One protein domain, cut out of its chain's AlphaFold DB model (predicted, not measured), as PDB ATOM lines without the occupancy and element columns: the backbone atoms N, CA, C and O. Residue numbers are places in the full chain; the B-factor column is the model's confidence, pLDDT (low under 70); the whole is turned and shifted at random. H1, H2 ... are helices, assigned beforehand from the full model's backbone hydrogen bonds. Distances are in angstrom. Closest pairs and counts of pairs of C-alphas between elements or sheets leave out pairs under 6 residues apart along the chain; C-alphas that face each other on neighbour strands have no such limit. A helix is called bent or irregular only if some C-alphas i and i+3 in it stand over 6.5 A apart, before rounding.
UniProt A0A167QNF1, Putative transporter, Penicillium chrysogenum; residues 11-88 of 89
ATOM      1  N   LEU A  11      30.429 -32.666  -0.709       70.94
ATOM      2  CA  LEU A  11      29.635 -32.625  -1.941       70.94
ATOM      3  C   LEU A  11      28.391 -33.512  -1.835       70.94
ATOM      4  O   LEU A  11      27.299 -33.071  -2.192       70.94
ATOM      5  N   ILE A  12      28.531 -34.725  -1.293       76.62
ATOM      6  CA  ILE A  12      27.408 -35.644  -1.075       76.62
ATOM      7  C   ILE A  12      26.417 -35.056  -0.064       76.62
ATOM      8  O   ILE A  12      25.222 -35.000  -0.349       76.62
ATOM      9  N   ALA A  13      26.888 -34.533   1.070       75.12
ATOM     10  CA  ALA A  13      26.041 -33.853   2.050       75.12
ATOM     11  C   ALA A  13      25.310 -32.645   1.439       75.12
ATOM     12  O   ALA A  13      24.111 -32.471   1.652       75.12
ATOM     13  N   GLY A  14      25.997 -31.850   0.611       68.69
ATOM     14  CA  GLY A  14      25.388 -30.745  -0.128       68.69
ATOM     15  C   GLY A  14      24.308 -31.190  -1.121       68.69
ATOM     16  O   GLY A  14      23.314 -30.485  -1.296       68.69
ATOM     17  N   ILE A  15      24.455 -32.365  -1.741       73.19
ATOM     18  CA  ILE A  15      23.433 -32.957  -2.614       73.19
ATOM     19  C   ILE A  15      22.221 -33.408  -1.792       73.19
ATOM     20  O   ILE A  15      21.103 -33.059  -2.152       73.19
ATOM     21  N   TRP A  16      22.418 -34.087  -0.658       71.31
ATOM     22  CA  TRP A  16      21.318 -34.503   0.225       71.31
ATOM     23  C   TRP A  16      20.523 -33.320   0.786       71.31
ATOM     24  O   TRP A  16      19.294 -33.365   0.820       71.31
ATOM     25  N   ILE A  17      21.208 -32.237   1.162       71.50
ATOM     26  CA  ILE A  17      20.568 -30.991   1.609       71.50
ATOM     27  C   ILE A  17      19.846 -30.292   0.449       71.50
ATOM     28  O   ILE A  17      18.817 -29.660   0.654       71.50
ATOM     29  N   ARG A  18      20.335 -30.407  -0.789       66.62
ATOM     30  CA  ARG A  18      19.635 -29.870  -1.965       66.62
ATOM     31  C   ARG A  18      18.418 -30.713  -2.351       66.62
ATOM     32  O   ARG A  18      17.437 -30.160  -2.835       66.62
ATOM     33  N   SER A  19      18.434 -32.022  -2.113       66.19
ATOM     34  CA  SER A  19      17.293 -32.901  -2.405       66.19
ATOM     35  C   SER A  19      16.029 -32.509  -1.638       66.19
ATOM     36  O   SER A  19      14.921 -32.736  -2.122       66.19
ATOM     37  N   THR A  20      16.157 -31.862  -0.477       67.94
ATOM     38  CA  THR A  20      14.997 -31.382   0.286       67.94
ATOM     39  C   THR A  20      14.368 -30.111  -0.280       67.94
ATOM     40  O   THR A  20      13.300 -29.749   0.196       67.94
ATOM     41  N   VAL A  21      14.928 -29.468  -1.318       68.94
ATOM     42  CA  VAL A  21      14.407 -28.219  -1.926       68.94
ATOM     43  C   VAL A  21      12.980 -28.361  -2.483       68.94
ATOM     44  O   VAL A  21      12.247 -27.373  -2.551       68.94
ATOM     45  N   GLY A  22      12.523 -29.577  -2.794       73.00
ATOM     46  CA  GLY A  22      11.127 -29.810  -3.189       73.00
ATOM     47  C   GLY A  22      10.107 -29.531  -2.073       73.00
ATOM     48  O   GLY A  22       9.002 -29.064  -2.345       73.00
ATOM     49  N   ILE A  23      10.486 -29.759  -0.812       79.56
ATOM     50  CA  ILE A  23       9.623 -29.584   0.365       79.56
ATOM     51  C   ILE A  23       9.272 -28.104   0.615       79.56
ATOM     52  O   ILE A  23       8.081 -27.792   0.676       79.56
ATOM     53  N   PRO A  24      10.234 -27.161   0.723       81.62
ATOM     54  CA  PRO A  24       9.912 -25.754   0.923       81.62
ATOM     55  C   PRO A  24       9.146 -25.172  -0.267       81.62
ATOM     56  O   PRO A  24       8.259 -24.351  -0.053       81.62
ATOM     57  N   TYR A  25       9.407 -25.630  -1.499       81.81
ATOM     58  CA  TYR A  25       8.627 -25.204  -2.660       81.81
ATOM     59  C   TYR A  25       7.145 -25.563  -2.498       81.81
ATOM     60  O   TYR A  25       6.290 -24.685  -2.581       81.81
ATOM     61  N   ALA A  26       6.826 -26.819  -2.172       85.31
ATOM     62  CA  ALA A  26       5.444 -27.242  -1.949       85.31
ATOM     63  C   ALA A  26       4.757 -26.443  -0.822       85.31
ATOM     64  O   ALA A  26       3.609 -26.022  -0.978       85.31
ATOM     65  N   ILE A  27       5.466 -26.176   0.279       89.31
ATOM     66  CA  ILE A  27       4.944 -25.398   1.413       89.31
ATOM     67  C   ILE A  27       4.610 -23.961   0.995       89.31
ATOM     68  O   ILE A  27       3.514 -23.486   1.296       89.31
ATOM     69  N   VAL A  28       5.506 -23.280   0.270       87.12
ATOM     70  CA  VAL A  28       5.263 -21.907  -0.209       87.12
ATOM     71  C   VAL A  28       4.044 -21.859  -1.126       87.12
ATOM     72  O   VAL A  28       3.225 -20.951  -1.010       87.12
ATOM     73  N   MET A  29       3.870 -22.861  -1.987       87.75
ATOM     74  CA  MET A  29       2.732 -22.922  -2.906       87.75
ATOM     75  C   MET A  29       1.400 -23.131  -2.178       87.75
ATOM     76  O   MET A  29       0.403 -22.495  -2.525       87.75
ATOM     77  N   ILE A  30       1.379 -23.966  -1.134       89.31
ATOM     78  CA  ILE A  30       0.204 -24.164  -0.270       89.31
ATOM     79  C   ILE A  30      -0.099 -22.892   0.530       89.31
ATOM     80  O   ILE A  30      -1.254 -22.479   0.640       89.31
ATOM     81  N   TRP A  31       0.928 -22.231   1.057       89.31
ATOM     82  CA  TRP A  31       0.767 -20.979   1.789       89.31
ATOM     83  C   TRP A  31       0.209 -19.863   0.897       89.31
ATOM     84  O   TRP A  31      -0.795 -19.237   1.238       89.31
ATOM     85  N   ALA A  32       0.783 -19.681  -0.290       86.25
ATOM     86  CA  ALA A  32       0.327 -18.728  -1.298       86.25
ATOM     87  C   ALA A  32      -1.130 -18.967  -1.730       86.25
ATOM     88  O   ALA A  32      -1.902 -18.023  -1.933       86.25
ATOM     89  N   ALA A  33      -1.507 -20.241  -1.837       84.88
ATOM     90  CA  ALA A  33      -2.863 -20.675  -2.114       84.88
ATOM     91  C   ALA A  33      -3.852 -20.316  -0.997       84.88
ATOM     92  O   ALA A  33      -4.979 -19.933  -1.303       84.88
ATOM     93  N   ASN A  34      -3.443 -20.434   0.265       87.12
ATOM     94  CA  ASN A  34      -4.293 -20.154   1.425       87.12
ATOM     95  C   ASN A  34      -4.377 -18.652   1.744       87.12
ATOM     96  O   ASN A  34      -5.396 -18.188   2.243       87.12
ATOM     97  N   ALA A  35      -3.341 -17.879   1.408       87.06
ATOM     98  CA  ALA A  35      -3.303 -16.424   1.578       87.06
ATOM     99  C   ALA A  35      -4.092 -15.650   0.498       87.06
ATOM    100  O   ALA A  35      -4.246 -14.428   0.582       87.06
ATOM    101  N   SER A  36      -4.593 -16.335  -0.534       85.19
ATOM    102  CA  SER A  36      -5.300 -15.724  -1.662       85.19
ATOM    103  C   SER A  36      -6.782 -16.099  -1.662       85.19
ATOM    104  O   SER A  36      -7.137 -17.240  -1.936       85.19
ATOM    105  N   ALA A  37      -7.664 -15.124  -1.428       77.56
ATOM    106  CA  ALA A  37      -9.104 -15.314  -1.600       77.56
ATOM    107  C   ALA A  37      -9.488 -15.252  -3.093       77.56
ATOM    108  O   ALA A  37      -9.194 -14.266  -3.772       77.56
ATOM    109  N   GLY A  38     -10.152 -16.299  -3.593       78.00
ATOM    110  CA  GLY A  38     -10.662 -16.390  -4.967       78.00
ATOM    111  C   GLY A  38      -9.784 -17.206  -5.925       78.00
ATOM    112  O   GLY A  38      -8.553 -17.133  -5.901       78.00
ATOM    113  N   HIS A  39     -10.436 -17.976  -6.804       77.56
ATOM    114  CA  HIS A  39      -9.782 -18.926  -7.716       77.56
ATOM    115  C   HIS A  39      -8.777 -18.256  -8.662       77.56
ATOM    116  O   HIS A  39      -7.652 -18.729  -8.805       77.56
ATOM    117  N   THR A  40      -9.149 -17.122  -9.258       84.44
ATOM    118  CA  THR A  40      -8.284 -16.385 -10.188       84.44
ATOM    119  C   THR A  40      -7.035 -15.850  -9.488       84.44
ATOM    120  O   THR A  40      -5.929 -16.059  -9.974       84.44
ATOM    121  N   LYS A  41      -7.186 -15.245  -8.297       78.62
ATOM    122  CA  LYS A  41      -6.064 -14.688  -7.520       78.62
ATOM    123  C   LYS A  41      -5.080 -15.776  -7.094       78.62
ATOM    124  O   LYS A  41      -3.875 -15.599  -7.252       78.62
ATOM    125  N   LYS A  42      -5.586 -16.915  -6.614       85.75
ATOM    126  CA  LYS A  42      -4.767 -18.078  -6.244       85.75
ATOM    127  C   LYS A  42      -3.920 -18.565  -7.421       85.75
ATOM    128  O   LYS A  42      -2.712 -18.724  -7.264       85.75
ATOM    129  N   THR A  43      -4.521 -18.737  -8.598       87.25
ATOM    130  CA  THR A  43      -3.789 -19.163  -9.800       87.25
ATOM    131  C   THR A  43      -2.756 -18.126 -10.239       87.25
ATOM    132  O   THR A  43      -1.633 -18.501 -10.562       87.25
ATOM    133  N   THR A  44      -3.076 -16.829 -10.193       88.69
ATOM    134  CA  THR A  44      -2.118 -15.763 -10.529       88.69
ATOM    135  C   THR A  44      -0.913 -15.761  -9.590       88.69
ATOM    136  O   THR A  44       0.220 -15.699 -10.056       88.69
ATOM    137  N   VAL A  45      -1.129 -15.877  -8.278       86.69
ATOM    138  CA  VAL A  45      -0.033 -15.906  -7.298       86.69
ATOM    139  C   VAL A  45       0.843 -17.147  -7.505       86.69
ATOM    140  O   VAL A  45       2.062 -17.030  -7.584       86.69
ATOM    141  N   ILE A  46       0.238 -18.323  -7.680       89.44
ATOM    142  CA  ILE A  46       0.943 -19.576  -8.002       89.44
ATOM    143  C   ILE A  46       1.760 -19.446  -9.297       89.44
ATOM    144  O   ILE A  46       2.893 -19.926  -9.361       89.44
ATOM    145  N   ALA A  47       1.219 -18.794 -10.328       89.06
ATOM    146  CA  ALA A  47       1.926 -18.569 -11.586       89.06
ATOM    147  C   ALA A  47       3.144 -17.649 -11.403       89.06
ATOM    148  O   ALA A  47       4.217 -17.945 -11.928       89.06
ATOM    149  N   LEU A  48       3.019 -16.585 -10.603       88.88
ATOM    150  CA  LEU A  48       4.138 -15.695 -10.277       88.88
ATOM    151  C   LEU A  48       5.277 -16.439  -9.560       88.88
ATOM    152  O   LEU A  48       6.442 -16.222  -9.888       88.88
ATOM    153  N   TYR A  49       4.960 -17.371  -8.654       88.06
ATOM    154  CA  TYR A  49       5.974 -18.220  -8.010       88.06
ATOM    155  C   TYR A  49       6.721 -19.117  -9.010       88.06
ATOM    156  O   TYR A  49       7.945 -19.230  -8.928       88.06
ATOM    157  N   HIS A  50       6.027 -19.700  -9.993       88.88
ATOM    158  CA  HIS A  50       6.675 -20.491 -11.048       88.88
ATOM    159  C   HIS A  50       7.576 -19.637 -11.946       88.88
ATOM    160  O   HIS A  50       8.663 -20.076 -12.321       88.88
ATOM    161  N   ILE A  51       7.159 -18.406 -12.263       90.19
ATOM    162  CA  ILE A  51       7.977 -17.458 -13.030       90.19
ATOM    163  C   ILE A  51       9.256 -17.120 -12.255       90.19
ATOM    164  O   ILE A  51      10.346 -17.164 -12.825       90.19
ATOM    165  N   GLY A  52       9.150 -16.860 -10.948       86.56
ATOM    166  CA  GLY A  52      10.307 -16.637 -10.079       86.56
ATOM    167  C   GLY A  52      11.258 -17.838 -10.032       86.56
ATOM    168  O   GLY A  52      12.472 -17.665 -10.144       86.56
ATOM    169  N   TYR A  53      10.721 -19.059  -9.944       85.25
ATOM    170  CA  TYR A  53      11.518 -20.290  -9.980       85.25
ATOM    171  C   TYR A  53      12.251 -20.476 -11.321       85.25
ATOM    172  O   TYR A  53      13.445 -20.795 -11.348       85.25
ATOM    173  N   GLY A  54      11.563 -20.219 -12.437       86.31
ATOM    174  CA  GLY A  54      12.154 -20.257 -13.775       86.31
ATOM    175  C   GLY A  54      13.266 -19.221 -13.950       86.31
ATOM    176  O   GLY A  54      14.367 -19.562 -14.379       86.31
ATOM    177  N   LEU A  55      13.021 -17.972 -13.544       86.75
ATOM    178  CA  LEU A  55      14.010 -16.890 -13.607       86.75
ATOM    179  C   LEU A  55      15.239 -17.183 -12.742       86.75
ATOM    180  O   LEU A  55      16.364 -17.025 -13.210       86.75
ATOM    181  N   GLY A  56      15.045 -17.665 -11.512       80.88
ATOM    182  CA  GLY A  56      16.147 -18.064 -10.636       80.88
ATOM    183  C   GLY A  56      17.002 -19.172 -11.253       80.88
ATOM    184  O   GLY A  56      18.232 -19.106 -11.217       80.88
ATOM    185  N   SER A  57      16.362 -20.145 -11.907       82.81
ATOM    186  CA  SER A  57      17.055 -21.226 -12.612       82.81
ATOM    187  C   SER A  57      17.878 -20.721 -13.803       82.81
ATOM    188  O   SER A  57      18.979 -21.218 -14.018       82.81
ATOM    189  N   ILE A  58      17.410 -19.697 -14.525       85.38
ATOM    190  CA  ILE A  58      18.127 -19.093 -15.666       85.38
ATOM    191  C   ILE A  58      19.284 -18.191 -15.210       85.38
ATOM    192  O   ILE A  58      20.358 -18.214 -15.810       85.38
ATOM    193  N   ILE A  59      19.084 -17.399 -14.154       82.44
ATOM    194  CA  ILE A  59      20.084 -16.446 -13.648       82.44
ATOM    195  C   ILE A  59      21.197 -17.170 -12.878       82.44
ATOM    196  O   ILE A  59      22.358 -16.763 -12.943       82.44
ATOM    197  N   SER A  60      20.878 -18.272 -12.188       76.88
ATOM    198  CA  SER A  60      21.850 -19.013 -11.378       76.88
ATOM    199  C   SER A  60      23.124 -19.458 -12.126       76.88
ATOM    200  O   SER A  60      24.204 -19.180 -11.601       76.88
ATOM    201  N   PRO A  61      23.087 -20.051 -13.340       73.75
ATOM    202  CA  PRO A  61      24.304 -20.392 -14.080       73.75
ATOM    203  C   PRO A  61      25.043 -19.159 -14.617       73.75
ATOM    204  O   PRO A  61      26.264 -19.191 -14.742       73.75
ATOM    205  N   GLN A  62      24.341 -18.053 -14.886       73.12
ATOM    206  CA  GLN A  62      24.956 -16.820 -15.398       73.12
ATOM    207  C   GLN A  62      25.818 -16.103 -14.348       73.12
ATOM    208  O   GLN A  62      26.676 -15.287 -14.695       73.12
ATOM    209  N   LEU A  63      25.620 -16.420 -13.065       69.19
ATOM    210  CA  LEU A  63      26.403 -15.872 -11.960       69.19
ATOM    211  C   LEU A  63      27.802 -16.514 -11.839       69.19
ATOM    212  O   LEU A  63      28.695 -15.939 -11.214       69.19
ATOM    213  N   PHE A  64      28.022 -17.676 -12.463       65.88
ATOM    214  CA  PHE A  64      29.313 -18.368 -12.505       65.88
ATOM    215  C   PHE A  64      30.095 -17.962 -13.757       65.88
ATOM    216  O   PHE A  64      30.264 -18.734 -14.700       65.88
ATOM    217  N   ARG A  65      30.565 -16.712 -13.782       66.19
ATOM    218  CA  ARG A  65      31.364 -16.195 -14.901       66.19
ATOM    219  C   ARG A  65      32.794 -16.764 -14.882       66.19
ATOM    220  O   ARG A  65      33.402 -16.824 -13.811       66.19
ATOM    221  N   PRO A  66      33.374 -17.112 -16.047       62.97
ATOM    222  CA  PRO A  66      34.706 -17.723 -16.146       62.97
ATOM    223  C   PRO A  66      35.847 -16.818 -15.653       62.97
ATOM    224  O   PRO A  66      36.894 -17.323 -15.255       62.97
ATOM    225  N   GLU A  67      35.627 -15.502 -15.612       62.97
ATOM    226  CA  GLU A  67      36.576 -14.491 -15.119       62.97
ATOM    227  C   GLU A  67      36.864 -14.587 -13.607       62.97
ATOM    228  O   GLU A  67      37.839 -14.013 -13.139       62.97
ATOM    229  N   TRP A  68      36.064 -15.335 -12.831       58.66
ATOM    230  CA  TRP A  68      36.148 -15.390 -11.358       58.66
ATOM    231  C   TRP A  68      36.798 -16.677 -10.807       58.66
ATOM    232  O   TRP A  68      36.684 -16.994  -9.614       58.66
ATOM    233  N   LYS A  69      37.498 -17.441 -11.657       46.88
ATOM    234  CA  LYS A  69      38.314 -18.598 -11.240       46.88
ATOM    235  C   LYS A  69      39.516 -18.156 -10.379       46.88
ATOM    236  O   LYS A  69      40.069 -17.094 -10.642       46.88
ATOM    237  N   PRO A  70      39.979 -18.959  -9.391       57.56
ATOM    238  CA  PRO A  70      39.615 -20.355  -9.103       57.56
ATOM    239  C   PRO A  70      38.665 -20.554  -7.906       57.56
ATOM    240  O   PRO A  70      38.214 -21.672  -7.673       57.56
ATOM    241  N   ARG A  71      38.364 -19.504  -7.128       61.31
ATOM    242  CA  ARG A  71      37.621 -19.613  -5.855       61.31
ATOM    243  C   ARG A  71      36.178 -19.088  -5.934       61.31
ATOM    244  O   ARG A  71      35.429 -19.307  -4.989       61.31
ATOM    245  N   TYR A  72      35.780 -18.419  -7.029       63.09
ATOM    246  CA  TYR A  72      34.441 -17.832  -7.232       63.09
ATOM    247  C   TYR A  72      33.925 -17.044  -6.011       63.09
ATOM    248  O   TYR A  72      32.744 -17.101  -5.672       63.09
ATOM    249  N   THR A  73      34.813 -16.321  -5.317       62.84
ATOM    250  CA  THR A  73      34.511 -15.681  -4.025       62.84
ATOM    251  C   THR A  73      33.331 -14.715  -4.124       62.84
ATOM    252  O   THR A  73      32.492 -14.691  -3.235       62.84
ATOM    253  N   SER A  74      33.211 -13.980  -5.233       62.88
ATOM    254  CA  SER A  74      32.085 -13.068  -5.482       62.88
ATOM    255  C   SER A  74      30.745 -13.801  -5.593       62.88
ATOM    256  O   SER A  74      29.778 -13.425  -4.937       62.88
ATOM    257  N   THR A  75      30.697 -14.918  -6.325       65.56
ATOM    258  CA  THR A  75      29.494 -15.756  -6.432       65.56
ATOM    259  C   THR A  75      29.094 -16.333  -5.071       65.56
ATOM    260  O   THR A  75      27.917 -16.322  -4.720       65.56
ATOM    261  N   TRP A  76      30.067 -16.767  -4.264       67.38
ATOM    262  CA  TRP A  76      29.820 -17.219  -2.894       67.38
ATOM    263  C   TRP A  76      29.340 -16.096  -1.973       67.38
ATOM    264  O   TRP A  76      28.420 -16.326  -1.198       67.38
ATOM    265  N   ILE A  77      29.894 -14.883  -2.075       71.94
ATOM    266  CA  ILE A  77      29.430 -13.721  -1.302       71.94
ATOM    267  C   ILE A  77      27.980 -13.397  -1.658       71.94
ATOM    268  O   ILE A  77      27.173 -13.216  -0.757       71.94
ATOM    269  N   ILE A  78      27.617 -13.387  -2.940       72.75
ATOM    270  CA  ILE A  78      26.236 -13.117  -3.368       72.75
ATOM    271  C   ILE A  78      25.283 -14.190  -2.823       72.75
ATOM    272  O   ILE A  78      24.227 -13.859  -2.287       72.75
ATOM    273  N   LEU A  79      25.676 -15.466  -2.880       72.75
ATOM    274  CA  LEU A  79      24.900 -16.564  -2.298       72.75
ATOM    275  C   LEU A  79      24.759 -16.433  -0.773       72.75
ATOM    276  O   LEU A  79      23.672 -16.652  -0.242       72.75
ATOM    277  N   LEU A  80      25.827 -16.044  -0.073       73.50
ATOM    278  CA  LEU A  80      25.825 -15.834   1.376       73.50
ATOM    279  C   LEU A  80      25.033 -14.591   1.789       73.50
ATOM    280  O   LEU A  80      24.387 -14.622   2.828       73.50
ATOM    281  N   VAL A  81      25.035 -13.522   0.991       75.62
ATOM    282  CA  VAL A  81      24.227 -12.316   1.231       75.62
ATOM    283  C   VAL A  81      22.748 -12.635   1.061       75.62
ATOM    284  O   VAL A  81      21.956 -12.302   1.936       75.62
ATOM    285  N   VAL A  82      22.368 -13.348  -0.003       71.50
ATOM    286  CA  VAL A  82      20.981 -13.797  -0.189       71.50
ATOM    287  C   VAL A  82      20.557 -14.706   0.969       71.50
ATOM    288  O   VAL A  82      19.525 -14.460   1.588       71.50
ATOM    289  N   ALA A  83      21.370 -15.703   1.331       66.50
ATOM    290  CA  ALA A  83      21.081 -16.593   2.458       66.50
ATOM    291  C   ALA A  83      21.037 -15.855   3.810       66.50
ATOM    292  O   ALA A  83      20.197 -16.156   4.657       66.50
ATOM    293  N   GLY A  84      21.923 -14.877   4.003       66.94
ATOM    294  CA  GLY A  84      21.991 -14.035   5.188       66.94
ATOM    295  C   GLY A  84      20.751 -13.167   5.335       66.94
ATOM    296  O   GLY A  84      20.207 -13.101   6.429       66.94
ATOM    297  N   ILE A  85      20.248 -12.592   4.237       64.44
ATOM    298  CA  ILE A  85      19.048 -11.750   4.245       64.44
ATOM    299  C   ILE A  85      17.799 -12.543   4.648       64.44
ATOM    300  O   ILE A  85      16.996 -12.046   5.436       64.44
ATOM    301  N   PHE A  86      17.666 -13.786   4.175       57.12
ATOM    302  CA  PHE A  86      16.548 -14.675   4.521       57.12
ATOM    303  C   PHE A  86      16.582 -15.207   5.963       57.12
ATOM    304  O   PHE A  86      15.576 -15.725   6.434       57.12
ATOM    305  N   ARG A  87      17.708 -15.094   6.679       44.53
ATOM    306  CA  ARG A  87      17.827 -15.538   8.080       44.53
ATOM    307  C   ARG A  87      17.452 -14.450   9.101       44.53
ATOM    308  O   ARG A  87      17.480 -14.723  10.296       44.53
ATOM    309  N   GLN A  88      17.114 -13.238   8.651       43.50
ATOM    310  CA  GLN A  88      16.838 -12.075   9.513       43.50
ATOM    311  C   GLN A  88      15.351 -11.870   9.858       43.50
ATOM    312  O   GLN A  88      15.042 -10.914  10.566       43.50
TER     313      GLN A  88
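This is residues 11 to 88 of the 89 residues of the protein "Putative transporter" of Penicillium chrysogenum (UniProt A0A167QNF1). The shape is a loose, open V of helices: H1 and H2 follow one another as one splayed arm, and the long helix H3 folds back from the end of H2 as the other arm. At the far end of H3 the backbone turns again, and H4 folds back as a separate arm that keeps clear of the other helices. The printed part has 78 residues with four named helices, H1, H2, H3 and H4 in that order, and no named strand; the class is all helix. The whole is loose, with a radius of gyration of the C-alphas of 16.1 A, and only just elongated, spanning 50 by 25 by 24 A.

H1 is residues 11 to 19, beginning at C-alpha 11 at (29.635, -32.625, -1.941). H2 is residues 22 to 34, 18.8 A long. H3 is residues 39 to 62, 35.6 A long, from C-alpha 39 at (-9.782, -18.926, -7.716); it is irregular, but only just, with C-alphas 58 and 61 6.51 A apart. H4 is residues 73 to 86, 19.9 A long, ending at C-alpha 86 at (16.548, -14.675, 4.521).

H1 and H2 meet only through their link. H2 and H3 form a helical hairpin and touch, H2 with residues 29 to 34 alone and H3 with residues 42 to 49 alone. Their closest C-alphas, those of Ala 33 and Lys 42, are 5.2 A apart. They run opposite ways at a shallow tilt of 31 degrees. H3 and H4 are apart, as are H1 and H3, H1 and H4, and H2 and H4. Every O i to N i+4 pair is within hydrogen-bond range in H1, H2 and H4; in H3 18 of 20 are.

The two C-alphas farthest apart, those of Gly 38 and Pro 70, are 50.6 A apart. Residues 11 to 24, 54 to 59, 66 to 71 and 80 to 88 stand free. The printed part has no cut and no long link. Mean pLDDT of the printed part is 75.5; it is under 70 at residues 14, 18 to 21, 63 to 76 and 83 to 88.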